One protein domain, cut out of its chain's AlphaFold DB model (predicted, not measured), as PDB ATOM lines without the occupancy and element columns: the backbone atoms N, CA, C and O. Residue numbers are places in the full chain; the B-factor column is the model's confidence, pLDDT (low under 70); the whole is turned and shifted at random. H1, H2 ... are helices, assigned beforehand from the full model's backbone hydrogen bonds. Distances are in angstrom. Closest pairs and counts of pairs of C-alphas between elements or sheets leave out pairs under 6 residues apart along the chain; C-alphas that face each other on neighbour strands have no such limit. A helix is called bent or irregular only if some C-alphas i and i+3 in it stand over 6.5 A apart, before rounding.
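This is residues 662 to 762 of the 762 residues of the protein "NADH dehydrogenase [ubiquinone] 1 beta subcomplex subunit 7" of Pediculus humanus subsp. corporis (UniProt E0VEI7). One long helix, H3, makes the length of a rod, and the shorter H2 folds back beside its first part as a helical hairpin. The short helix H1 sits near H2, and before it comes a long stretch with no named element, residues 662 to 683, of which residues 662 to 673 run across the rod's length and residues 673 to 683 run lengthwise toward H1. The printed part has 101 residues with three named helices, in the order H1, H2, H3, and no named strand; its class is all helix. It is only just extended, close to loose, with a radius of gyration of the C-alphas of 19.4 A, and spans 64 by 28 by 24 A.

The printed part begins at Lys 662, with its C-alpha at (37.245, 15.138, -53.097). H1 holds residues 684 to 689. H2 holds residues 701 to 714 and is 19.6 A long from first to last C-alpha. H3 holds residues 718 to 756 and is 56.5 A long, from C-alpha 718 at (16.600, -14.076, -37.486) to C-alpha 756 at (44.583, 34.369, -45.290). H3 is irregular, with C-alphas 720 and 723 7.8 A apart, and has a kink of 40 degrees near residue 725.

H1 and H2 are close but not clearly touching; their closest C-alphas, those of Met 687 and Thr 701, are 7.9 A apart. They run the same way at a shallow tilt of 22 degrees. H2 and H3 form a helical hairpin and touch, with the closest C-alphas, those of Phe 703 and Tyr 728, 4.8 A apart. They run opposite ways at a shallow tilt of 13 degrees. H3 touches H2 with residues 718 to 731 alone. H1 and H3 are apart. In H1 and H2 every O i to N i+4 pair is within hydrogen-bond range; in H3, 32 of 35 are.

The two C-alphas farthest apart, those of Pro 716 and Gly 758, are 64.1 A apart. Residues 736 to 741 of H3 stand free, and so do residues 753 to 758, of which 753 to 756 belong to H3. The link from H1 to H2 is long, with 11 residues, and that from H2 to H3 is tight, with 3. The printed part has no cut. Its mean pLDDT is 93.1, and one residue, Glu 762, the chain's last, is under 70.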
ATOM      1  N   LYS A 662      36.021  15.648 -53.733       87.56
ATOM      2  CA  LYS A 662      37.245  15.138 -53.097       87.56
ATOM      3  C   LYS A 662      37.830  16.230 -52.186       87.56
ATOM      4  O   LYS A 662      37.848  17.380 -52.625       87.56
ATOM      5  N   PRO A 663      38.354  15.900 -50.989       91.75
ATOM      6  CA  PRO A 663      39.042  16.874 -50.139       91.75
ATOM      7  C   PRO A 663      40.184  17.563 -50.894       91.75
ATOM      8  O   PRO A 663      40.984  16.876 -51.535       91.75
ATOM      9  N   THR A 664      40.264  18.895 -50.835       92.69
ATOM     10  CA  THR A 664      41.292  19.656 -51.568       92.69
ATOM     11  C   THR A 664      42.593  19.795 -50.778       92.69
ATOM     12  O   THR A 664      43.666  19.896 -51.370       92.69
ATOM     13  N   PHE A 665      42.525  19.750 -49.444       93.44
ATOM     14  CA  PHE A 665      43.695  19.838 -48.567       93.44
ATOM     15  C   PHE A 665      44.305  18.460 -48.286       93.44
ATOM     16  O   PHE A 665      43.579  17.509 -47.983       93.44
ATOM     17  N   ASP A 666      45.644  18.371 -48.272       92.94
ATOM     18  CA  ASP A 666      46.378  17.166 -47.845       92.94
ATOM     19  C   ASP A 666      45.785  16.603 -46.539       92.94
ATOM     20  O   ASP A 666      45.604  17.359 -45.577       92.94
ATOM     21  N   PRO A 667      45.497  15.291 -46.457       93.06
ATOM     22  CA  PRO A 667      45.053  14.659 -45.227       93.06
ATOM     23  C   PRO A 667      45.913  14.988 -44.000       93.06
ATOM     24  O   PRO A 667      45.340  15.218 -42.935       93.06
ATOM     25  N   ASN A 668      47.243  15.050 -44.103       93.44
ATOM     26  CA  ASN A 668      48.103  15.304 -42.938       93.44
ATOM     27  C   ASN A 668      48.180  16.790 -42.538       93.44
ATOM     28  O   ASN A 668      48.611  17.092 -41.425       93.44
ATOM     29  N   PHE A 669      47.695  17.717 -43.369       93.19
ATOM     30  CA  PHE A 669      47.695  19.142 -43.055       93.19
ATOM     31  C   PHE A 669      46.918  19.440 -41.761       93.19
ATOM     32  O   PHE A 669      45.719  19.152 -41.651       93.19
ATOM     33  N   GLY A 670      47.609  20.043 -40.790       89.31
ATOM     34  CA  GLY A 670      47.071  20.365 -39.465       89.31
ATOM     35  C   GLY A 670      47.184  19.251 -38.415       89.31
ATOM     36  O   GLY A 670      46.643  19.425 -37.328       89.31
ATOM     37  N   PHE A 671      47.873  18.141 -38.702       92.25
ATOM     38  CA  PHE A 671      48.151  17.075 -37.731       92.25
ATOM     39  C   PHE A 671      49.644  17.031 -37.375       92.25
ATOM     40  O   PHE A 671      50.497  17.011 -38.257       92.25
ATOM     41  N   GLU A 672      49.963  16.981 -36.077       90.75
ATOM     42  CA  GLU A 672      51.348  16.920 -35.565       90.75
ATOM     43  C   GLU A 672      52.047  15.584 -35.873       90.75
ATOM     44  O   GLU A 672      53.271  15.517 -35.972       90.75
ATOM     45  N   ALA A 673      51.263  14.516 -36.026       90.62
ATOM     46  CA  ALA A 673      51.718  13.178 -36.374       90.62
ATOM     47  C   ALA A 673      50.941  12.660 -37.600       90.62
ATOM     48  O   ALA A 673      49.766  13.011 -37.758       90.62
ATOM     49  N   PRO A 674      51.542  11.800 -38.448       90.94
ATOM     50  CA  PRO A 674      50.856  11.221 -39.602       90.94
ATOM     51  C   PRO A 674      49.559  10.523 -39.189       90.94
ATOM     52  O   PRO A 674      49.548   9.743 -38.231       90.94
ATOM     53  N   ARG A 675      48.457  10.760 -39.914       91.19
ATOM     54  CA  ARG A 675      47.187  10.099 -39.580       91.19
ATOM     55  C   ARG A 675      47.333   8.582 -39.710       91.19
ATOM     56  O   ARG A 675      47.790   8.090 -40.745       91.19
ATOM     57  N   LYS A 676      46.843   7.816 -38.724       90.88
ATOM     58  CA  LYS A 676      46.678   6.366 -38.907       90.88
ATOM     59  C   LYS A 676      45.704   6.136 -40.069       90.88
ATOM     60  O   LYS A 676      44.570   6.617 -40.029       90.88
ATOM     61  N   LYS A 677      46.136   5.399 -41.097       90.62
ATOM     62  CA  LYS A 677      45.241   4.933 -42.165       90.62
ATOM     63  C   LYS A 677      44.158   4.030 -41.568       90.62
ATOM     64  O   LYS A 677      44.402   3.317 -40.595       90.62
ATOM     65  N   ARG A 678      42.962   4.069 -42.155       92.75
ATOM     66  CA  ARG A 678      41.877   3.155 -41.788       92.75
ATOM     67  C   ARG A 678      42.207   1.758 -42.307       92.75
ATOM     68  O   ARG A 678      42.663   1.613 -43.437       92.75
ATOM     69  N   GLU A 679      41.992   0.758 -41.468       91.19
ATOM     70  CA  GLU A 679      42.200  -0.650 -41.800       91.19
ATOM     71  C   GLU A 679      40.865  -1.255 -42.242       91.19
ATOM     72  O   GLU A 679      39.834  -1.001 -41.620       91.19
ATOM     73  N   MET A 680      40.880  -2.044 -43.317       92.50
ATOM     74  CA  MET A 680      39.751  -2.897 -43.679       92.50
ATOM     75  C   MET A 680      39.912  -4.231 -42.939       92.50
ATOM     76  O   MET A 680      40.954  -4.873 -43.051       92.50
ATOM     77  N   HIS A 681      38.908  -4.634 -42.159       93.06
ATOM     78  CA  HIS A 681      38.957  -5.845 -41.320       93.06
ATOM     79  C   HIS A 681      38.310  -7.086 -41.972       93.06
ATOM     80  O   HIS A 681      38.030  -8.073 -41.293       93.06
ATOM     81  N   ILE A 682      38.060  -7.028 -43.282       93.69
ATOM     82  CA  ILE A 682      37.557  -8.120 -44.123       93.69
ATOM     83  C   ILE A 682      38.321  -8.100 -45.454       93.69
ATOM     84  O   ILE A 682      38.694  -7.030 -45.937       93.69
ATOM     85  N   THR A 683      38.602  -9.267 -46.024       95.31
ATOM     86  CA  THR A 683      39.267  -9.387 -47.330       95.31
ATOM     87  C   THR A 683      38.282  -9.209 -48.487       95.31
ATOM     88  O   THR A 683      37.071  -9.360 -48.333       95.31
ATOM     89  N   GLU A 684      38.795  -8.885 -49.676       93.44
ATOM     90  CA  GLU A 684      37.969  -8.771 -50.886       93.44
ATOM     91  C   GLU A 684      37.364 -10.127 -51.290       93.44
ATOM     92  O   GLU A 684      36.173 -10.202 -51.590       93.44
ATOM     93  N   GLU A 685      38.134 -11.209 -51.143       94.44
ATOM     94  CA  GLU A 685      37.694 -12.593 -51.363       94.44
ATOM     95  C   GLU A 685      36.522 -12.994 -50.443       94.44
ATOM     96  O   GLU A 685      35.560 -13.611 -50.903       94.44
ATOM     97  N   GLU A 686      36.541 -12.601 -49.161       94.06
ATOM     98  CA  GLU A 686      35.402 -12.794 -48.249       94.06
ATOM     99  C   GLU A 686      34.164 -11.998 -48.695       94.06
ATOM    100  O   GLU A 686      33.050 -12.528 -48.665       94.06
ATOM    101  N   MET A 687      34.331 -10.741 -49.124       94.56
ATOM    102  CA  MET A 687      33.215  -9.904 -49.593       94.56
ATOM    103  C   MET A 687      32.571 -10.458 -50.874       94.56
ATOM    104  O   MET A 687      31.345 -10.407 -51.010       94.56
ATOM    105  N   ASP A 688      33.367 -11.029 -51.780       94.38
ATOM    106  CA  ASP A 688      32.886 -11.716 -52.982       94.38
ATOM    107  C   ASP A 688      32.196 -13.048 -52.659       94.38
ATOM    108  O   ASP A 688      31.100 -13.308 -53.165       94.38
ATOM    109  N   ALA A 689      32.769 -13.864 -51.769       93.81
ATOM    110  CA  ALA A 689      32.173 -15.133 -51.337       93.81
ATOM    111  C   ALA A 689      30.793 -14.935 -50.680       93.81
ATOM    112  O   ALA A 689      29.857 -15.701 -50.934       93.81
ATOM    113  N   LEU A 690      30.645 -13.867 -49.890       92.44
ATOM    114  CA  LEU A 690      29.393 -13.451 -49.250       92.44
ATOM    115  C   LEU A 690      28.448 -12.680 -50.192       92.44
ATOM    116  O   LEU A 690      27.322 -12.371 -49.802       92.44
ATOM    117  N   LYS A 691      28.882 -12.388 -51.428       94.12
ATOM    118  CA  LYS A 691      28.150 -11.624 -52.456       94.12
ATOM    119  C   LYS A 691      27.695 -10.241 -51.979       94.12
ATOM    120  O   LYS A 691      26.604  -9.786 -52.321       94.12
ATOM    121  N   ILE A 692      28.536  -9.572 -51.192       92.88
ATOM    122  CA  ILE A 692      28.240  -8.243 -50.654       92.88
ATOM    123  C   ILE A 692      28.283  -7.226 -51.807       92.88
ATOM    124  O   ILE A 692      29.298  -7.169 -52.521       92.88
ATOM    125  N   PRO A 693      27.209  -6.443 -52.031       92.50
ATOM    126  CA  PRO A 693      27.132  -5.506 -53.147       92.50
ATOM    127  C   PRO A 693      28.128  -4.346 -52.956       92.50
ATOM    128  O   PRO A 693      28.434  -4.008 -51.810       92.50
ATOM    129  N   PRO A 694      28.656  -3.730 -54.033       92.25
ATOM    130  CA  PRO A 694      29.700  -2.704 -53.937       92.25
ATOM    131  C   PRO A 694      29.357  -1.526 -53.012       92.25
ATOM    132  O   PRO A 694      30.238  -0.993 -52.344       92.25
ATOM    133  N   GLU A 695      28.080  -1.154 -52.919       90.31
ATOM    134  CA  GLU A 695      27.567  -0.077 -52.066       90.31
ATOM    135  C   GLU A 695      27.614  -0.404 -50.560       90.31
ATOM    136  O   GLU A 695      27.539   0.505 -49.732       90.31
ATOM    137  N   GLU A 696      27.747  -1.684 -50.192       91.12
ATOM    138  CA  GLU A 696      27.920  -2.157 -48.811       91.12
ATOM    139  C   GLU A 696      29.354  -2.651 -48.514       91.12
ATOM    140  O   GLU A 696      29.582  -3.255 -47.465       91.12
ATOM    141  N   ARG A 697      30.337  -2.373 -49.391       94.25
ATOM    142  CA  ARG A 697      31.782  -2.627 -49.172       94.25
ATOM    143  C   ARG A 697      32.479  -1.444 -48.474       94.25
ATOM    144  O   ARG A 697      33.479  -0.915 -48.956       94.25
ATOM    145  N   ASP A 698      31.911  -0.992 -47.356       94.25
ATOM    146  CA  ASP A 698      32.471   0.065 -46.508       94.25
ATOM    147  C   ASP A 698      33.433  -0.485 -45.429       94.25
ATOM    148  O   ASP A 698      33.662  -1.685 -45.294       94.25
ATOM    149  N   TYR A 699      34.030   0.388 -44.612       95.50
ATOM    150  CA  TYR A 699      34.933  -0.058 -43.537       95.50
ATOM    151  C   TYR A 699      34.235  -0.901 -42.448       95.50
ATOM    152  O   TYR A 699      34.913  -1.486 -41.603       95.50
ATOM    153  N   CYS A 700      32.902  -0.986 -42.453       96.31
ATOM    154  CA  CYS A 700      32.072  -1.715 -41.498       96.31
ATOM    155  C   CYS A 700      31.546  -3.055 -42.036       96.31
ATOM    156  O   CYS A 700      30.901  -3.790 -41.282       96.31
ATOM    157  N   THR A 701      31.867  -3.432 -43.280       96.25
ATOM    158  CA  THR A 701      31.458  -4.703 -43.906       96.25
ATOM    159  C   THR A 701      31.875  -5.945 -43.112       96.25
ATOM    160  O   THR A 701      31.191  -6.966 -43.145       96.25
ATOM    161  N   HIS A 702      32.936  -5.859 -42.308       96.06
ATOM    162  CA  HIS A 702      33.322  -6.928 -41.385       96.06
ATOM    163  C   HIS A 702      32.221  -7.263 -40.356       96.06
ATOM    164  O   HIS A 702      31.997  -8.434 -40.075       96.06
ATOM    165  N   PHE A 703      31.453  -6.279 -39.869       97.25
ATOM    166  CA  PHE A 703      30.260  -6.535 -39.046       97.25
ATOM    167  C   PHE A 703      29.030  -6.948 -39.870       97.25
ATOM    168  O   PHE A 703      28.109  -7.562 -39.328       97.25
ATOM    169  N   LEU A 704      28.988  -6.616 -41.167       96.12
ATOM    170  CA  LEU A 704      27.928  -7.065 -42.074       96.12
ATOM    171  C   LEU A 704      28.021  -8.577 -42.318       96.12
ATOM    172  O   LEU A 704      27.001  -9.256 -42.199       96.12
ATOM    173  N   ARG A 705      29.238  -9.106 -42.537       96.12
ATOM    174  CA  ARG A 705      29.537 -10.553 -42.511       96.12
ATOM    175  C   ARG A 705      29.004 -11.185 -41.232       96.12
ATOM    176  O   ARG A 705      28.140 -12.049 -41.307       96.12
ATOM    177  N   ASP A 706      29.446 -10.708 -40.069       95.81
ATOM    178  CA  ASP A 706      29.082 -11.301 -38.776       95.81
ATOM    179  C   ASP A 706      27.544 -11.321 -38.547       95.81
ATOM    180  O   ASP A 706      26.998 -12.229 -37.913       95.81
ATOM    181  N   TYR A 707      26.811 -10.344 -39.102       96.00
ATOM    182  CA  TYR A 707      25.342 -10.314 -39.119       96.00
ATOM    183  C   TYR A 707      24.719 -11.280 -40.146       96.00
ATOM    184  O   TYR A 707      23.722 -11.933 -39.827       96.00
ATOM    185  N   TYR A 708      25.287 -11.409 -41.348       94.25
ATOM    186  CA  TYR A 708      24.849 -12.366 -42.373       94.25
ATOM    187  C   TYR A 708      25.087 -13.820 -41.928       94.25
ATOM    188  O   TYR A 708      24.161 -14.631 -41.996       94.25
ATOM    189  N   ASP A 709      26.261 -14.127 -41.373       95.00
ATOM    190  CA  ASP A 709      26.593 -15.423 -40.770       95.00
ATOM    191  C   ASP A 709      25.610 -15.766 -39.650       95.00
ATOM    192  O   ASP A 709      25.120 -16.894 -39.546       95.00
ATOM    193  N   CYS A 710      25.258 -14.778 -38.825       96.88
ATOM    194  CA  CYS A 710      24.238 -14.949 -37.807       96.88
ATOM    195  C   CYS A 710      22.866 -15.289 -38.413       96.88
ATOM    196  O   CYS A 710      22.216 -16.228 -37.947       96.88
ATOM    197  N   ILE A 711      22.416 -14.555 -39.441       95.31
ATOM    198  CA  ILE A 711      21.139 -14.820 -40.123       95.31
ATOM    199  C   ILE A 711      21.125 -16.235 -40.699       95.31
ATOM    200  O   ILE A 711      20.139 -16.947 -40.518       95.31
ATOM    201  N   TYR A 712      22.205 -16.645 -41.367       93.94
ATOM    202  CA  TYR A 712      22.333 -17.970 -41.963       93.94
ATOM    203  C   TYR A 712      22.211 -19.068 -40.897       93.94
ATOM    204  O   TYR A 712      21.333 -19.925 -40.989       93.94
ATOM    205  N   ASN A 713      23.019 -18.984 -39.835       95.06
ATOM    206  CA  ASN A 713      23.083 -19.999 -38.781       95.06
ATOM    207  C   ASN A 713      21.854 -20.027 -37.850       95.06
ATOM    208  O   ASN A 713      21.586 -21.057 -37.235       95.06
ATOM    209  N   LYS A 714      21.108 -18.919 -37.710       95.25
ATOM    210  CA  LYS A 714      19.923 -18.832 -36.830       95.25
ATOM    211  C   LYS A 714      18.583 -18.878 -37.585       95.25
ATOM    212  O   LYS A 714      17.539 -18.755 -36.941       95.25
ATOM    213  N   ARG A 715      18.569 -19.055 -38.914       92.38
ATOM    214  CA  ARG A 715      17.342 -19.132 -39.736       92.38
ATOM    215  C   ARG A 715      16.412 -20.256 -39.233       92.38
ATOM    216  O   ARG A 715      16.895 -21.361 -39.011       92.38
ATOM    217  N   PRO A 716      15.090 -20.030 -39.065       91.56
ATOM    218  CA  PRO A 716      14.307 -18.832 -39.400       91.56
ATOM    219  C   PRO A 716      14.223 -17.766 -38.286       91.56
ATOM    220  O   PRO A 716      13.543 -16.754 -38.452       91.56
ATOM    221  N   LEU A 717      14.874 -17.965 -37.137       93.81
ATOM    222  CA  LEU A 717      14.772 -17.114 -35.944       93.81
ATOM    223  C   LEU A 717      15.692 -15.878 -36.019       93.81
ATOM    224  O   LEU A 717      16.391 -15.539 -35.064       93.81
ATOM    225  N   ASN A 718      15.671 -15.167 -37.150       89.00
ATOM    226  CA  ASN A 718      16.600 -14.076 -37.486       89.00
ATOM    227  C   ASN A 718      16.611 -12.917 -36.459       89.00
ATOM    228  O   ASN A 718      17.578 -12.161 -36.381       89.00
ATOM    229  N   PHE A 719      15.564 -12.770 -35.639       91.69
ATOM    230  CA  PHE A 719      15.511 -11.798 -34.537       91.69
ATOM    231  C   PHE A 719      16.556 -12.064 -33.435       91.69
ATOM    232  O   PHE A 719      16.923 -11.151 -32.696       91.69
ATOM    233  N   LEU A 720      17.097 -13.284 -33.354       94.62
ATOM    234  CA  LEU A 720      18.216 -13.639 -32.474       94.62
ATOM    235  C   LEU A 720      19.565 -13.041 -32.932       94.62
ATOM    236  O   LEU A 720      20.576 -13.275 -32.269       94.62
ATOM    237  N   CYS A 721      19.586 -12.282 -34.038       97.25
ATOM    238  CA  CYS A 721      20.754 -11.571 -34.576       97.25
ATOM    239  C   CYS A 721      20.769 -10.061 -34.286       97.25
ATOM    240  O   CYS A 721      21.498  -9.298 -34.922       97.25
ATOM    241  N   ASN A 722      19.941  -9.591 -33.347       95.88
ATOM    242  CA  ASN A 722      19.848  -8.165 -33.020       95.88
ATOM    243  C   ASN A 722      21.155  -7.570 -32.459       95.88
ATOM    244  O   ASN A 722      21.366  -6.369 -32.602       95.88
ATOM    245  N   ARG A 723      22.044  -8.375 -31.856       97.31
ATOM    246  CA  ARG A 723      23.343  -7.911 -31.332       97.31
ATOM    247  C   ARG A 723      24.313  -7.597 -32.470       97.31
ATOM    248  O   ARG A 723      24.926  -6.536 -32.494       97.31
ATOM    249  N   GLU A 724      24.420  -8.519 -33.411       97.44
ATOM    250  CA  GLU A 724      25.279  -8.462 -34.588       97.44
ATOM    251  C   GLU A 724      24.792  -7.333 -35.519       97.44
ATOM    252  O   GLU A 724      25.560  -6.456 -35.913       97.44
ATOM    253  N   LYS A 725      23.467  -7.235 -35.709       96.50
ATOM    254  CA  LYS A 725      22.795  -6.113 -36.388       96.50
ATOM    255  C   LYS A 725      23.086  -4.751 -35.751       96.50
ATOM    256  O   LYS A 725      23.210  -3.754 -36.461       96.50
ATOM    257  N   HIS A 726      23.148  -4.691 -34.420       97.69
ATOM    258  CA  HIS A 726      23.470  -3.465 -33.692       97.69
ATOM    259  C   HIS A 726      24.946  -3.080 -33.859       97.69
ATOM    260  O   HIS A 726      25.234  -1.899 -34.015       97.69
ATOM    261  N   ALA A 727      25.872  -4.045 -33.877       97.50
ATOM    262  CA  ALA A 727      27.294  -3.782 -34.109       97.50
ATOM    263  C   ALA A 727      27.548  -3.156 -35.495       97.50
ATOM    264  O   ALA A 727      28.164  -2.094 -35.576       97.50
ATOM    265  N   TYR A 728      26.973  -3.730 -36.562       96.62
ATOM    266  CA  TYR A 728      27.038  -3.155 -37.917       96.62
ATOM    267  C   TYR A 728      26.471  -1.726 -37.967       96.62
ATOM    268  O   TYR A 728      27.126  -0.812 -38.471       96.62
ATOM    269  N   LYS A 729      25.289  -1.501 -37.374       96.56
ATOM    270  CA  LYS A 729      24.680  -0.162 -37.290       96.56
ATOM    271  C   LYS A 729      25.542   0.849 -36.529       96.56
ATOM    272  O   LYS A 729      25.657   1.983 -36.981       96.56
ATOM    273  N   HIS A 730      26.134   0.449 -35.403       97.81
ATOM    274  CA  HIS A 730      27.001   1.310 -34.598       97.81
ATOM    275  C   HIS A 730      28.230   1.742 -35.401       97.81
ATOM    276  O   HIS A 730      28.494   2.935 -35.514       97.81
ATOM    277  N   CYS A 731      28.903   0.790 -36.057       97.06
ATOM    278  CA  CYS A 731      30.051   1.088 -36.907       97.06
ATOM    279  C   CYS A 731      29.685   2.060 -38.041       97.06
ATOM    280  O   CYS A 731      30.382   3.052 -38.235       97.06
ATOM    281  N   ARG A 732      28.563   1.855 -38.752       95.81
ATOM    282  CA  ARG A 732      28.142   2.786 -39.821       95.81
ATOM    283  C   ARG A 732      27.765   4.178 -39.302       95.81
ATOM    284  O   ARG A 732      27.953   5.163 -40.013       95.81
ATOM    285  N   GLN A 733      27.286   4.288 -38.063       97.00
ATOM    286  CA  GLN A 733      27.061   5.580 -37.411       97.00
ATOM    287  C   GLN A 733      28.388   6.268 -37.031       97.00
ATOM    288  O   GLN A 733      28.532   7.475 -37.222       97.00
ATOM    289  N   GLU A 734      29.382   5.515 -36.554       96.19
ATOM    290  CA  GLU A 734      30.741   6.019 -36.306       96.19
ATOM    291  C   GLU A 734      31.451   6.436 -37.604       96.19
ATOM    292  O   GLU A 734      32.115   7.472 -37.629       96.19
ATOM    293  N   ASP A 735      31.259   5.688 -38.694       95.69
ATOM    294  CA  ASP A 735      31.748   6.026 -40.032       95.69
ATOM    295  C   ASP A 735      31.156   7.349 -40.534       95.69
ATOM    296  O   ASP A 735      31.901   8.261 -40.897       95.69
ATOM    297  N   PHE A 736      29.834   7.517 -40.434       94.38
ATOM    298  CA  PHE A 736      29.161   8.780 -40.746       94.38
ATOM    299  C   PHE A 736      29.715   9.955 -39.914       94.38
ATOM    300  O   PHE A 736      29.971  11.034 -40.451       94.38
ATOM    301  N   TYR A 737      29.994   9.749 -38.620       95.88
ATOM    302  CA  TYR A 737      30.646  10.768 -37.791       95.88
ATOM    303  C   TYR A 737      32.104  11.056 -38.186       95.88
ATOM    304  O   TYR A 737      32.589  12.148 -37.890       95.88
ATOM    305  N   LEU A 738      32.818  10.132 -38.837       93.31
ATOM    306  CA  LEU A 738      34.136  10.401 -39.426       93.31
ATOM    307  C   LEU A 738      34.009  11.201 -40.730       93.31
ATOM    308  O   LEU A 738      34.734  12.180 -40.897       93.31
ATOM    309  N   GLN A 739      33.057  10.857 -41.602       92.56
ATOM    310  CA  GLN A 739      32.783  11.614 -42.832       92.56
ATOM    311  C   GLN A 739      32.397  13.072 -42.522       92.56
ATOM    312  O   GLN A 739      32.980  14.005 -43.074       92.56
ATOM    313  N   MET A 740      31.488  13.285 -41.562       93.75
ATOM    314  CA  MET A 740      31.057  14.625 -41.148       93.75
ATOM    315  C   MET A 740      32.196  15.453 -40.513       93.75
ATOM    316  O   MET A 740      32.221  16.675 -40.655       93.75
ATOM    317  N   LYS A 741      33.176  14.805 -39.863       93.50
ATOM    318  CA  LYS A 741      34.390  15.476 -39.361       93.50
ATOM    319  C   LYS A 741      35.330  15.908 -40.484       93.50
ATOM    320  O   LYS A 741      35.926  16.973 -40.363       93.50
ATOM    321  N   GLU A 742      35.468  15.128 -41.557       92.56
ATOM    322  CA  GLU A 742      36.294  15.541 -42.701       92.56
ATOM    323  C   GLU A 742      35.637  16.693 -43.473       92.56
ATOM    324  O   GLU A 742      36.328  17.644 -43.824       92.56
ATOM    325  N   PHE A 743      34.308  16.679 -43.637       93.81
ATOM    326  CA  PHE A 743      33.554  17.801 -44.216       93.81
ATOM    327  C   PHE A 743      33.742  19.104 -43.415       93.81
ATOM    328  O   PHE A 743      34.075  20.146 -43.977       93.81
ATOM    329  N   GLU A 744      33.585  19.051 -42.090       94.31
ATOM    330  CA  GLU A 744      33.770  20.224 -41.225       94.31
ATOM    331  C   GLU A 744      35.250  20.660 -41.140       94.31
ATOM    332  O   GLU A 744      35.531  21.854 -41.019       94.31
ATOM    333  N   ARG A 745      36.214  19.731 -41.266       93.62
ATOM    334  CA  ARG A 745      37.645  20.056 -41.431       93.62
ATOM    335  C   ARG A 745      37.883  20.817 -42.734       93.62
ATOM    336  O   ARG A 745      38.455  21.900 -42.688       93.62
ATOM    337  N   GLU A 746      37.458  20.257 -43.864       94.19
ATOM    338  CA  GLU A 746      37.588  20.848 -45.201       94.19
ATOM    339  C   GLU A 746      37.001  22.270 -45.211       94.19
ATOM    340  O   GLU A 746      37.704  23.224 -45.537       94.19
ATOM    341  N   LYS A 747      35.763  22.435 -44.724       93.31
ATOM    342  CA  LYS A 747      35.090  23.733 -44.576       93.31
ATOM    343  C   LYS A 747      35.922  24.739 -43.769       93.31
ATOM    344  O   LYS A 747      36.143  25.864 -44.212       93.31
ATOM    345  N   ARG A 748      36.431  24.347 -42.593       94.00
ATOM    346  CA  ARG A 748      37.276  25.217 -41.747       94.00
ATOM    347  C   ARG A 748      38.611  25.567 -42.398       94.00
ATOM    348  O   ARG A 748      39.113  26.668 -42.181       94.00
ATOM    349  N   LEU A 749      39.184  24.661 -43.188       94.50
ATOM    350  CA  LEU A 749      40.409  24.926 -43.939       94.50
ATOM    351  C   LEU A 749      40.165  25.916 -45.085       94.50
ATOM    352  O   LEU A 749      40.975  26.827 -45.242       94.50
ATOM    353  N   ARG A 750      39.021  25.845 -45.784       92.81
ATOM    354  CA  ARG A 750      38.628  26.877 -46.762       92.81
ATOM    355  C   ARG A 750      38.371  28.234 -46.105       92.81
ATOM    356  O   ARG A 750      38.919  29.225 -46.571       92.81
ATOM    357  N   ILE A 751      37.650  28.293 -44.977       92.31
ATOM    358  CA  ILE A 751      37.483  29.544 -44.200       92.31
ATOM    359  C   ILE A 751      38.854  30.122 -43.809       92.31
ATOM    360  O   ILE A 751      39.097  31.314 -43.981       92.31
ATOM    361  N   ARG A 752      39.785  29.283 -43.326       93.12
ATOM    362  CA  ARG A 752      41.153  29.714 -42.998       93.12
ATOM    363  C   ARG A 752      41.901  30.237 -44.225       93.12
ATOM    364  O   ARG A 752      42.590  31.246 -44.106       93.12
ATOM    365  N   GLN A 753      41.776  29.580 -45.376       93.00
ATOM    366  CA  GLN A 753      42.380  30.032 -46.628       93.00
ATOM    367  C   GLN A 753      41.800  31.385 -47.065       93.00
ATOM    368  O   GLN A 753      42.564  32.319 -47.275       93.00
ATOM    369  N   MET A 754      40.474  31.549 -47.086       91.06
ATOM    370  CA  MET A 754      39.835  32.826 -47.426       91.06
ATOM    371  C   MET A 754      40.187  33.952 -46.437       91.06
ATOM    372  O   MET A 754      40.348  35.094 -46.861       91.06
ATOM    373  N   LYS A 755      40.366  33.654 -45.137       92.88
ATOM    374  CA  LYS A 755      40.888  34.623 -44.149       92.88
ATOM    375  C   LYS A 755      42.352  35.006 -44.415       92.88
ATOM    376  O   LYS A 755      42.706  36.162 -44.219       92.88
ATOM    377  N   LEU A 756      43.195  34.080 -44.887       92.12
ATOM    378  CA  LEU A 756      44.583  34.369 -45.290       92.12
ATOM    379  C   LEU A 756      44.674  35.129 -46.626       92.12
ATOM    380  O   LEU A 756      45.580  35.936 -46.802       92.12
ATOM    381  N   GLU A 757      43.735  34.898 -47.544       92.75
ATOM    382  CA  GLU A 757      43.617  35.601 -48.831       92.75
ATOM    383  C   GLU A 757      42.899  36.962 -48.720       92.75
ATOM    384  O   GLU A 757      42.756  37.661 -49.720       92.75
ATOM    385  N   GLY A 758      42.419  37.349 -47.531       89.25
ATOM    386  CA  GLY A 758      41.667  38.594 -47.314       89.25
ATOM    387  C   GLY A 758      40.256  38.615 -47.923       89.25
ATOM    388  O   GLY A 758      39.618  39.663 -47.939       89.25
ATOM    389  N   LYS A 759      39.759  37.471 -48.412       84.56
ATOM    390  CA  LYS A 759      38.435  37.308 -49.040       84.56
ATOM    391  C   LYS A 759      37.290  37.109 -48.041       84.56
ATOM    392  O   LYS A 759      36.130  37.260 -48.409       84.56
ATOM    393  N   TYR A 760      37.589  36.683 -46.814       81.50
ATOM    394  CA  TYR A 760      36.567  36.344 -45.824       81.50
ATOM    395  C   TYR A 760      36.188  37.557 -44.968       81.50
ATOM    396  O   TYR A 760      36.997  38.027 -44.166       81.50
ATOM    397  N   VAL A 761      34.939  38.001 -45.101       72.06
ATOM    398  CA  VAL A 761      34.264  38.898 -44.151       72.06
ATOM    399  C   VAL A 761      33.462  38.032 -43.170       72.06
ATOM    400  O   VAL A 761      32.951  36.982 -43.562       72.06
ATOM    401  N   GLU A 762      33.426  38.431 -41.898       59.38
ATOM    402  CA  GLU A 762      32.871  37.665 -40.767       59.38
ATOM    403  C   GLU A 762      31.462  38.116 -40.357       59.38
ATOM    404  O   GLU A 762      31.201  39.338 -40.421       59.38
TER     405      GLU A 762